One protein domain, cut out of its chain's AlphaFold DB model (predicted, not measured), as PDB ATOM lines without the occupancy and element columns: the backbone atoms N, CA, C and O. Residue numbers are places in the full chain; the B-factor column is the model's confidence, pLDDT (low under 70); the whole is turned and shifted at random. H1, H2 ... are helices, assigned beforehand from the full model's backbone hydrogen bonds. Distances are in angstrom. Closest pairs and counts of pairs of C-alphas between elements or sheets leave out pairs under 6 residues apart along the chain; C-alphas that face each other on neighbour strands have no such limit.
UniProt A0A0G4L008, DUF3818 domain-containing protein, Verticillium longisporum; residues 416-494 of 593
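AT A GLANCE: This is residues 416 to 494 of the 593 residues of the protein "DUF3818 domain-containing protein" of Verticillium longisporum (UniProt A0A0G4L008). Look first for one long helix, H4, whose last residues, 479 to 494, stick out as a free arm; H1 touches the first part of H4 and diverges from it to make an open V. At the end of the V where H1 and H4 come near each other sits a small head, the helical hairpin of H2 and H3. The printed part has 79 residues with four named helices, in the order H1, H2, H3, H4, and no named strand; the class is all helix. The whole is only just extended, close to loose, with a radius of gyration of the C-alphas of 17.7 A, and it is only just elongated, with spans of 61 by 31 by 18 A.

HOW THE PARTS SIT: Begin at H4, residues 467 to 494, the longest helix. Its residues 467 to 475 alone touch H1, residues 418 to 431; look at the C-alphas of Ile 428 and Ile 471, the closest of the two helices, 6.3 A apart. H1 and H4 run opposite ways at a shallow tilt of 31 degrees. At its first residues, 467 to 469, H4 touches residues 456 to 458 of H3, which is residues 446 to 458; the closest C-alphas, of Phe 457 and Leu 467, are 5.0 A apart. H3 and H4 run the same way at a steep tilt of 45 degrees. Going outward, H3 touches H2, residues 434 to 441, and the two form a helical hairpin; their closest C-alphas, of Ile 441 and Val 449, are 5.6 A apart. H2 and H3 run opposite ways at a shallow tilt of 32 degrees, only just short of steep. The helix packing is mostly aligned, only just: 2 of the 3 touching pairs are at a shallow tilt. H1 is apart from H2 and H3, and H2 is apart from H4. In H1, H2, H3 and H4 every O i to N i+4 pair is within hydrogen-bond range.

IN THESE COORDINATES: Find C-alpha 467 at (31.254, -52.313, 29.792); from there H4 runs 40.4 A to C-alpha 494 at (-8.478, -44.891, 28.232). H1 begins at C-alpha 418, (17.203, -37.444, 15.777), and is 20.1 A long. H2, eight residues, measures 10.2 A, and H3, thirteen residues, measures 18.1 A.

THE WHOLE: The two C-alphas farthest apart are those of Ala 444 and Ile 494, at 61.5 A. Residues 416 to 423, of which 418 to 423 belong to H1, and residues 479 to 494 of H4 stand free; the body without them spans 38 by 25 by 16 A. The printed part has no cut. The links H1 to H2 and H2 to H3 are tight, and the link H3 to H4, eight residues, is short. The mean pLDDT of the printed part is 81.8; look for values under 70 at residues 416 to 417 and residue 444.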
ATOM      1  N   ASP A 416      12.593 -37.059  12.996       57.09
ATOM      2  CA  ASP A 416      11.935 -36.531  14.203       57.09
ATOM      3  C   ASP A 416      12.519 -37.122  15.504       57.09
ATOM      4  O   ASP A 416      12.502 -36.478  16.555       57.09
ATOM      5  N   ASN A 417      13.093 -38.328  15.427       68.25
ATOM      6  CA  ASN A 417      13.765 -39.017  16.532       68.25
ATOM      7  C   ASN A 417      15.250 -38.622  16.697       68.25
ATOM      8  O   ASN A 417      15.933 -39.076  17.619       68.25
ATOM      9  N   SER A 418      15.779 -37.779  15.809       73.31
ATOM     10  CA  SER A 418      17.203 -37.444  15.777       73.31
ATOM     11  C   SER A 418      17.782 -36.887  17.089       73.31
ATOM     12  O   SER A 418      18.901 -37.283  17.439       73.31
ATOM     13  N   PRO A 419      17.074 -36.059  17.895       74.06
ATOM     14  CA  PRO A 419      17.620 -35.579  19.164       74.06
ATOM     15  C   PRO A 419      17.771 -36.701  20.199       74.06
ATOM     16  O   PRO A 419      18.712 -36.684  20.997       74.06
ATOM     17  N   GLU A 420      16.871 -37.689  20.185       70.00
ATOM     18  CA  GLU A 420      16.940 -38.842  21.084       70.00
ATOM     19  C   GLU A 420      18.063 -39.793  20.666       70.00
ATOM     20  O   GLU A 420      18.863 -40.194  21.515       70.00
ATOM     21  N   LEU A 421      18.195 -40.082  19.368       72.88
ATOM     22  CA  LEU A 421      19.287 -40.898  18.827       72.88
ATOM     23  C   LEU A 421      20.654 -40.268  19.095       72.88
ATOM     24  O   LEU A 421      21.582 -40.954  19.524       72.88
ATOM     25  N   PHE A 422      20.776 -38.951  18.925       77.81
ATOM     26  CA  PHE A 422      21.998 -38.230  19.262       77.81
ATOM     27  C   PHE A 422      22.312 -38.304  20.762       77.81
ATOM     28  O   PHE A 422      23.457 -38.545  21.151       77.81
ATOM     29  N   ALA A 423      21.305 -38.137  21.626       79.69
ATOM     30  CA  ALA A 423      21.483 -38.250  23.071       79.69
ATOM     31  C   ALA A 423      21.910 -39.667  23.491       79.69
ATOM     32  O   ALA A 423      22.811 -39.809  24.324       79.69
ATOM     33  N   GLN A 424      21.318 -40.705  22.891       78.12
ATOM     34  CA  GLN A 424      21.698 -42.102  23.103       78.12
ATOM     35  C   GLN A 424      23.129 -42.366  22.627       78.12
ATOM     36  O   GLN A 424      23.949 -42.862  23.401       78.12
ATOM     37  N   ALA A 425      23.470 -41.955  21.403       81.44
ATOM     38  CA  ALA A 425      24.809 -42.102  20.841       81.44
ATOM     39  C   ALA A 425      25.863 -41.394  21.703       81.44
ATOM     40  O   ALA A 425      26.872 -41.998  22.065       81.44
ATOM     41  N   LYS A 426      25.605 -40.152  22.132       84.06
ATOM     42  CA  LYS A 426      26.485 -39.399  23.039       84.06
ATOM     43  C   LYS A 426      26.678 -40.115  24.373       84.06
ATOM     44  O   LYS A 426      27.790 -40.149  24.900       84.06
ATOM     45  N   ARG A 427      25.613 -40.697  24.926       80.62
ATOM     46  CA  ARG A 427      25.659 -41.429  26.194       80.62
ATOM     47  C   ARG A 427      26.469 -42.720  26.055       80.62
ATOM     48  O   ARG A 427      27.359 -42.937  26.872       80.62
ATOM     49  N   ILE A 428      26.260 -43.509  25.000       84.00
ATOM     50  CA  ILE A 428      27.059 -44.712  24.699       84.00
ATOM     51  C   ILE A 428      28.532 -44.339  24.491       84.00
ATOM     52  O   ILE A 428      29.410 -44.901  25.144       84.00
ATOM     53  N   HIS A 429      28.797 -43.338  23.651       84.38
ATOM     54  CA  HIS A 429      30.141 -42.855  23.345       84.38
ATOM     55  C   HIS A 429      30.867 -42.358  24.605       84.38
ATOM     56  O   HIS A 429      32.057 -42.593  24.768       84.38
ATOM     57  N   SER A 430      30.162 -41.734  25.556       86.12
ATOM     58  CA  SER A 430      30.761 -41.289  26.825       86.12
ATOM     59  C   SER A 430      31.211 -42.428  27.749       86.12
ATOM     60  O   SER A 430      32.058 -42.214  28.615       86.12
ATOM     61  N   LEU A 431      30.662 -43.637  27.587       83.38
ATOM     62  CA  LEU A 431      31.004 -44.788  28.424       83.38
ATOM     63  C   LEU A 431      32.275 -45.504  27.953       83.38
ATOM     64  O   LEU A 431      32.820 -46.292  28.728       83.38
ATOM     65  N   ILE A 432      32.728 -45.248  26.721       87.56
ATOM     66  CA  ILE A 432      33.879 -45.914  26.110       87.56
ATOM     67  C   ILE A 432      35.189 -45.300  26.641       87.56
ATOM     68  O   ILE A 432      35.414 -44.095  26.501       87.56
ATOM     69  N   PRO A 433      36.106 -46.099  27.221       87.62
ATOM     70  CA  PRO A 433      37.383 -45.611  27.727       87.62
ATOM     71  C   PRO A 433      38.401 -45.450  26.587       87.62
ATOM     72  O   PRO A 433      39.266 -46.302  26.372       87.62
ATOM     73  N   TYR A 434      38.331 -44.331  25.861       89.25
ATOM     74  CA  TYR A 434      39.211 -44.052  24.714       89.25
ATOM     75  C   TYR A 434      40.707 -44.069  25.049       89.25
ATOM     76  O   TYR A 434      41.521 -44.447  24.211       89.25
ATOM     77  N   THR A 435      41.090 -43.696  26.270       87.75
ATOM     78  CA  THR A 435      42.492 -43.709  26.714       87.75
ATOM     79  C   THR A 435      43.052 -45.126  26.812       87.75
ATOM     80  O   THR A 435      44.168 -45.380  26.364       87.75
ATOM     81  N   VAL A 436      42.261 -46.065  27.337       86.62
ATOM     82  CA  VAL A 436      42.627 -47.486  27.436       86.62
ATOM     83  C   VAL A 436      42.611 -48.125  26.049       86.62
ATOM     84  O   VAL A 436      43.565 -48.804  25.675       86.62
ATOM     85  N   MET A 437      41.589 -47.815  25.247       84.88
ATOM     86  CA  MET A 437      41.469 -48.268  23.861       84.88
ATOM     87  C   MET A 437      42.687 -47.858  23.020       84.88
ATOM     88  O   MET A 437      43.271 -48.675  22.314       84.88
ATOM     89  N   LYS A 438      43.137 -46.604  23.158       86.31
ATOM     90  CA  LYS A 438      44.333 -46.081  22.485       86.31
ATOM     91  C   LYS A 438      45.601 -46.855  22.858       86.31
ATOM     92  O   LYS A 438      46.456 -47.059  22.002       86.31
ATOM     93  N   ASN A 439      45.727 -47.289  24.111       85.75
ATOM     94  CA  ASN A 439      46.887 -48.057  24.566       85.75
ATOM     95  C   ASN A 439      46.892 -49.482  24.002       85.75
ATOM     96  O   ASN A 439      47.955 -49.975  23.638       85.75
ATOM     97  N   VAL A 440      45.719 -50.107  23.873       83.88
ATOM     98  CA  VAL A 440      45.579 -51.437  23.262       83.88
ATOM     99  C   VAL A 440      45.813 -51.384  21.753       83.88
ATOM    100  O   VAL A 440      46.572 -52.192  21.234       83.88
ATOM    101  N   ILE A 441      45.247 -50.399  21.049       82.06
ATOM    102  CA  ILE A 441      45.417 -50.240  19.591       82.06
ATOM    103  C   ILE A 441      46.868 -49.900  19.214       82.06
ATOM    104  O   ILE A 441      47.311 -50.205  18.111       82.06
ATOM    105  N   ARG A 442      47.649 -49.304  20.125       81.12
ATOM    106  CA  ARG A 442      49.080 -49.038  19.900       81.12
ATOM    107  C   ARG A 442      49.914 -50.323  19.785       81.12
ATOM    108  O   ARG A 442      51.061 -50.262  19.342       81.12
ATOM    109  N   ILE A 443      49.369 -51.473  20.182       77.94
ATOM    110  CA  ILE A 443      50.010 -52.772  19.991       77.94
ATOM    111  C   ILE A 443      49.976 -53.104  18.493       77.94
ATOM    112  O   ILE A 443      48.921 -53.138  17.876       77.94
ATOM    113  N   ALA A 444      51.135 -53.374  17.892       53.28
ATOM    114  CA  ALA A 444      51.236 -53.608  16.449       53.28
ATOM    115  C   ALA A 444      50.608 -54.940  15.977       53.28
ATOM    116  O   ALA A 444      50.423 -55.137  14.779       53.28
ATOM    117  N   ASN A 445      50.311 -55.872  16.893       82.62
ATOM    118  CA  ASN A 445      49.772 -57.191  16.559       82.62
ATOM    119  C   ASN A 445      48.228 -57.166  16.506       82.62
ATOM    120  O   ASN A 445      47.607 -57.078  17.566       82.62
ATOM    121  N   PRO A 446      47.600 -57.336  15.327       76.81
ATOM    122  CA  PRO A 446      46.144 -57.276  15.178       76.81
ATOM    123  C   PRO A 446      45.401 -58.337  16.000       76.81
ATOM    124  O   PRO A 446      44.322 -58.050  16.510       76.81
ATOM    125  N   ALA A 447      45.979 -59.525  16.215       78.06
ATOM    126  CA  ALA A 447      45.360 -60.549  17.062       78.06
ATOM    127  C   ALA A 447      45.314 -60.117  18.540       78.06
ATOM    128  O   ALA A 447      44.303 -60.308  19.211       78.06
ATOM    129  N   ALA A 448      46.382 -59.473  19.023       78.31
ATOM    130  CA  ALA A 448      46.463 -58.950  20.387       78.31
ATOM    131  C   ALA A 448      45.620 -57.678  20.580       78.31
ATOM    132  O   ALA A 448      45.088 -57.442  21.663       78.31
ATOM    133  N   VAL A 449      45.477 -56.863  19.529       81.69
ATOM    134  CA  VAL A 449      44.552 -55.724  19.524       81.69
ATOM    135  C   VAL A 449      43.121 -56.232  19.653       81.69
ATOM    136  O   VAL A 449      42.404 -55.773  20.532       81.69
ATOM    137  N   MET A 450      42.714 -57.217  18.848       78.12
ATOM    138  CA  MET A 450      41.357 -57.767  18.908       78.12
ATOM    139  C   MET A 450      41.044 -58.379  20.275       78.12
ATOM    140  O   MET A 450      39.995 -58.074  20.839       78.12
ATOM    141  N   SER A 451      41.961 -59.169  20.849       81.44
ATOM    142  CA  SER A 451      41.771 -59.714  22.197       81.44
ATOM    143  C   SER A 451      41.724 -58.611  23.257       81.44
ATOM    144  O   SER A 451      40.824 -58.605  24.084       81.44
ATOM    145  N   GLY A 452      42.616 -57.617  23.190       82.94
ATOM    146  CA  GLY A 452      42.651 -56.524  24.162       82.94
ATOM    147  C   GLY A 452      41.436 -55.593  24.086       82.94
ATOM    148  O   GLY A 452      40.976 -55.095  25.111       82.94
ATOM    149  N   VAL A 453      40.886 -55.355  22.891       84.44
ATOM    150  CA  VAL A 453      39.642 -54.589  22.727       84.44
ATOM    151  C   VAL A 453      38.475 -55.384  23.299       84.44
ATOM    152  O   VAL A 453      37.680 -54.841  24.064       84.44
ATOM    153  N   LEU A 454      38.389 -56.675  22.983       83.50
ATOM    154  CA  LEU A 454      37.342 -57.562  23.485       83.50
ATOM    155  C   LEU A 454      37.393 -57.664  25.021       83.50
ATOM    156  O   LEU A 454      36.353 -57.545  25.673       83.50
ATOM    157  N   ASP A 455      38.592 -57.730  25.599       84.56
ATOM    158  CA  ASP A 455      38.811 -57.681  27.044       84.56
ATOM    159  C   ASP A 455      38.333 -56.358  27.652       84.56
ATOM    160  O   ASP A 455      37.693 -56.377  28.693       84.56
ATOM    161  N   ILE A 456      38.524 -55.199  27.012       85.94
ATOM    162  CA  ILE A 456      37.968 -53.924  27.519       85.94
ATOM    163  C   ILE A 456      36.432 -53.968  27.601       85.94
ATOM    164  O   ILE A 456      35.840 -53.405  28.527       85.94
ATOM    165  N   PHE A 457      35.771 -54.616  26.639       84.38
ATOM    166  CA  PHE A 457      34.308 -54.694  26.593       84.38
ATOM    167  C   PHE A 457      33.727 -55.745  27.545       84.38
ATOM    168  O   PHE A 457      32.638 -55.522  28.092       84.38
ATOM    169  N   LEU A 458      34.425 -56.865  27.745       86.31
ATOM    170  CA  LEU A 458      33.961 -57.991  28.559       86.31
ATOM    171  C   LEU A 458      34.529 -58.018  29.980       86.31
ATOM    172  O   LEU A 458      33.919 -58.642  30.849       86.31
ATOM    173  N   ALA A 459      35.640 -57.329  30.248       84.38
ATOM    174  CA  ALA A 459      36.255 -57.319  31.566       84.38
ATOM    175  C   ALA A 459      35.306 -56.752  32.621       84.38
ATOM    176  O   ALA A 459      34.585 -55.772  32.410       84.38
ATOM    177  N   GLN A 460      35.366 -57.376  33.791       86.94
ATOM    178  CA  GLN A 460      34.633 -56.988  34.986       86.94
ATOM    179  C   GLN A 460      35.635 -56.502  36.032       86.94
ATOM    180  O   GLN A 460      36.086 -57.284  36.876       86.94
ATOM    181  N   PRO A 461      36.051 -55.225  35.983       75.75
ATOM    182  CA  PRO A 461      36.957 -54.704  36.990       75.75
ATOM    183  C   PRO A 461      36.244 -54.730  38.348       75.75
ATOM    184  O   PRO A 461      35.142 -54.201  38.490       75.75
ATOM    185  N   PHE A 462      36.861 -55.370  39.343       70.88
ATOM    186  CA  PHE A 462      36.366 -55.426  40.726       70.88
ATOM    187  C   PHE A 462      34.942 -55.998  40.875       70.88
ATOM    188  O   PHE A 462      34.164 -55.529  41.703       70.88
ATOM    189  N   GLY A 463      34.579 -56.985  40.047       75.75
ATOM    190  CA  GLY A 463      33.258 -57.628  40.093       75.75
ATOM    191  C   GLY A 463      32.104 -56.734  39.621       75.75
ATOM    192  O   GLY A 463      30.937 -57.067  39.820       75.75
ATOM    193  N   THR A 464      32.408 -55.588  39.004       82.38
ATOM    194  CA  THR A 464      31.398 -54.728  38.377       82.38
ATOM    195  C   THR A 464      30.958 -55.296  37.028       82.38
ATOM    196  O   THR A 464      31.692 -56.045  36.386       82.38
ATOM    197  N   ARG A 465      29.744 -54.947  36.582       82.06
ATOM    198  CA  ARG A 465      29.232 -55.365  35.265       82.06
ATOM    199  C   ARG A 465      30.179 -54.910  34.159       82.06
ATOM    200  O   ARG A 465      30.705 -53.797  34.219       82.06
ATOM    201  N   SER A 466      30.339 -55.746  33.137       89.19
ATOM    202  CA  SER A 466      31.202 -55.424  32.004       89.19
ATOM    203  C   SER A 466      30.718 -54.170  31.282       89.19
ATOM    204  O   SER A 466      29.546 -53.786  31.368       89.19
ATOM    205  N   LEU A 467      31.610 -53.511  30.546       84.75
ATOM    206  CA  LEU A 467      31.254 -52.313  29.792       84.75
ATOM    207  C   LEU A 467      30.139 -52.601  28.778       84.75
ATOM    208  O   LEU A 467      29.199 -51.814  28.668       84.75
ATOM    209  N   MET A 468      30.186 -53.761  28.115       83.81
ATOM    210  CA  MET A 468      29.121 -54.228  27.230       83.81
ATOM    211  C   MET A 468      27.790 -54.386  27.982       83.81
ATOM    212  O   MET A 468      26.770 -53.844  27.560       83.81
ATOM    213  N   GLN A 469      27.800 -55.051  29.142       86.38
ATOM    214  CA  GLN A 469      26.608 -55.192  29.985       86.38
ATOM    215  C   GLN A 469      26.070 -53.833  30.442       86.38
ATOM    216  O   GLN A 469      24.856 -53.647  30.519       86.38
ATOM    217  N   ARG A 470      26.948 -52.867  30.734       83.38
ATOM    218  CA  ARG A 470      26.567 -51.514  31.152       83.38
ATOM    219  C   ARG A 470      25.919 -50.734  30.013       83.38
ATOM    220  O   ARG A 470      24.897 -50.098  30.250       83.38
ATOM    221  N   ILE A 471      26.471 -50.818  28.802       83.62
ATOM    222  CA  ILE A 471      25.887 -50.207  27.600       83.62
ATOM    223  C   ILE A 471      24.508 -50.814  27.322       83.62
ATOM    224  O   ILE A 471      23.543 -50.062  27.242       83.62
ATOM    225  N   PHE A 472      24.383 -52.145  27.279       82.38
ATOM    226  CA  PHE A 472      23.094 -52.803  27.036       82.38
ATOM    227  C   PHE A 472      22.063 -52.524  28.128       82.38
ATOM    228  O   PHE A 472      20.909 -52.243  27.830       82.38
ATOM    229  N   THR A 473      22.464 -52.554  29.402       84.19
ATOM    230  CA  THR A 473      21.556 -52.221  30.511       84.19
ATOM    231  C   THR A 473      21.035 -50.795  30.360       84.19
ATOM    232  O   THR A 473      19.866 -50.530  30.620       84.19
ATOM    233  N   LEU A 474      21.899 -49.862  29.966       81.06
ATOM    234  CA  LEU A 474      21.547 -48.459  29.828       81.06
ATOM    235  C   LEU A 474      20.608 -48.221  28.636       81.06
ATOM    236  O   LEU A 474      19.577 -47.575  28.814       81.06
ATOM    237  N   THR A 475      20.899 -48.797  27.467       78.25
ATOM    238  CA  THR A 475      20.038 -48.661  26.280       78.25
ATOM    239  C   THR A 475      18.688 -49.353  26.462       78.25
ATOM    240  O   THR A 475      17.658 -48.769  26.131       78.25
ATOM    241  N   LEU A 476      18.662 -50.550  27.058       81.12
ATOM    242  CA  LEU A 476      17.415 -51.258  27.353       81.12
ATOM    243  C   LEU A 476      16.559 -50.496  28.361       81.12
ATOM    244  O   LEU A 476      15.359 -50.362  28.151       81.12
ATOM    245  N   ASN A 477      17.149 -49.951  29.427       83.62
ATOM    246  CA  ASN A 477      16.385 -49.169  30.401       83.62
ATOM    247  C   ASN A 477      15.820 -47.875  29.804       83.62
ATOM    248  O   ASN A 477      14.705 -47.492  30.157       83.62
ATOM    249  N   ASP A 478      16.556 -47.204  28.915       78.75
ATOM    250  CA  ASP A 478      16.044 -46.030  28.201       78.75
ATOM    251  C   ASP A 478      14.858 -46.415  27.294       78.75
ATOM    252  O   ASP A 478      13.817 -45.753  27.334       78.75
ATOM    253  N   GLY A 479      14.962 -47.531  26.560       78.44
ATOM    254  CA  GLY A 479      13.867 -48.078  25.754       78.44
ATOM    255  C   GLY A 479      12.639 -48.448  26.591       78.44
ATOM    256  O   GLY A 479      11.534 -47.996  26.297       78.44
ATOM    257  N   ILE A 480      12.831 -49.184  27.691       85.06
ATOM    258  CA  ILE A 480      11.763 -49.556  28.635       85.06
ATOM    259  C   ILE A 480      11.064 -48.304  29.177       85.06
ATOM    260  O   ILE A 480       9.837 -48.252  29.212       85.06
ATOM    261  N   ARG A 481      11.815 -47.259  29.554       82.19
ATOM    262  CA  ARG A 481      11.233 -45.988  30.020       82.19
ATOM    263  C   ARG A 481      10.432 -45.279  28.932       82.19
ATOM    264  O   ARG A 481       9.417 -44.664  29.253       82.19
ATOM    265  N   SER A 482      10.882 -45.324  27.679       81.00
ATOM    266  CA  SER A 482      10.147 -44.744  26.549       81.00
ATOM    267  C   SER A 482       8.814 -45.467  26.327       81.00
ATOM    268  O   SER A 482       7.762 -44.828  26.311       81.00
ATOM    269  N   PHE A 483       8.830 -46.804  26.286       82.69
ATOM    270  CA  PHE A 483       7.607 -47.602  26.187       82.69
ATOM    271  C   PHE A 483       6.673 -47.381  27.372       82.69
ATOM    272  O   PHE A 483       5.476 -47.197  27.164       82.69
ATOM    273  N   GLN A 484       7.205 -47.304  28.595       88.12
ATOM    274  CA  GLN A 484       6.397 -47.034  29.780       88.12
ATOM    275  C   GLN A 484       5.674 -45.685  29.682       88.12
ATOM    276  O   GLN A 484       4.483 -45.628  29.949       88.12
ATOM    277  N   LYS A 485       6.330 -44.619  29.200       86.38
ATOM    278  CA  LYS A 485       5.666 -43.318  28.980       86.38
ATOM    279  C   LYS A 485       4.525 -43.405  27.966       86.38
ATOM    280  O   LYS A 485       3.488 -42.771  28.158       86.38
ATOM    281  N   SER A 486       4.714 -44.160  26.885       85.06
ATOM    282  CA  SER A 486       3.670 -44.382  25.878       85.06
ATOM    283  C   SER A 486       2.494 -45.174  26.454       85.06
ATOM    284  O   SER A 486       1.344 -44.808  26.213       85.06
ATOM    285  N   ILE A 487       2.774 -46.201  27.265       87.06
ATOM    286  CA  ILE A 487       1.766 -46.972  28.005       87.06
ATOM    287  C   ILE A 487       1.005 -46.057  28.967       87.06
ATOM    288  O   ILE A 487      -0.219 -46.026  28.921       87.06
ATOM    289  N   ASP A 488       1.704 -45.252  29.769       89.06
ATOM    290  CA  ASP A 488       1.097 -44.338  30.742       89.06
ATOM    291  C   ASP A 488       0.220 -43.282  30.045       89.06
ATOM    292  O   ASP A 488      -0.893 -42.986  30.484       89.06
ATOM    293  N   SER A 489       0.678 -42.742  28.907       88.75
ATOM    294  CA  SER A 489      -0.111 -41.803  28.105       88.75
ATOM    295  C   SER A 489      -1.356 -42.450  27.499       88.75
ATOM    296  O   SER A 489      -2.371 -41.764  27.352       88.75
ATOM    297  N   LEU A 490      -1.287 -43.722  27.097       85.94
ATOM    298  CA  LEU A 490      -2.432 -44.457  26.570       85.94
ATOM    299  C   LEU A 490      -3.414 -44.812  27.690       85.94
ATOM    300  O   LEU A 490      -4.612 -44.589  27.535       85.94
ATOM    301  N   ALA A 491      -2.912 -45.271  28.836       87.50
ATOM    302  CA  ALA A 491      -3.703 -45.570  30.024       87.50
ATOM    303  C   ALA A 491      -4.499 -44.341  30.491       87.50
ATOM    304  O   ALA A 491      -5.699 -44.437  30.747       87.50
ATOM    305  N   ALA A 492      -3.870 -43.161  30.488       89.00
ATOM    306  CA  ALA A 492      -4.540 -41.902  30.804       89.00
ATOM    307  C   ALA A 492      -5.666 -41.544  29.813       89.00
ATOM    308  O   ALA A 492      -6.679 -40.982  30.223       89.00
ATOM    309  N   LYS A 493      -5.517 -41.870  28.519       85.56
ATOM    310  CA  LYS A 493      -6.558 -41.643  27.496       85.56
ATOM    311  C   LYS A 493      -7.722 -42.625  27.605       85.56
ATOM    312  O   LYS A 493      -8.848 -42.243  27.305       85.56
ATOM    313  N   ILE A 494      -7.448 -43.872  27.992       84.88
ATOM    314  CA  ILE A 494      -8.478 -44.891  28.232       84.88
ATOM    315  C   ILE A 494      -9.300 -44.513  29.470       84.88
ATOM    316  O   ILE A 494     -10.521 -44.650  29.458       84.88
TER     317      ILE A 494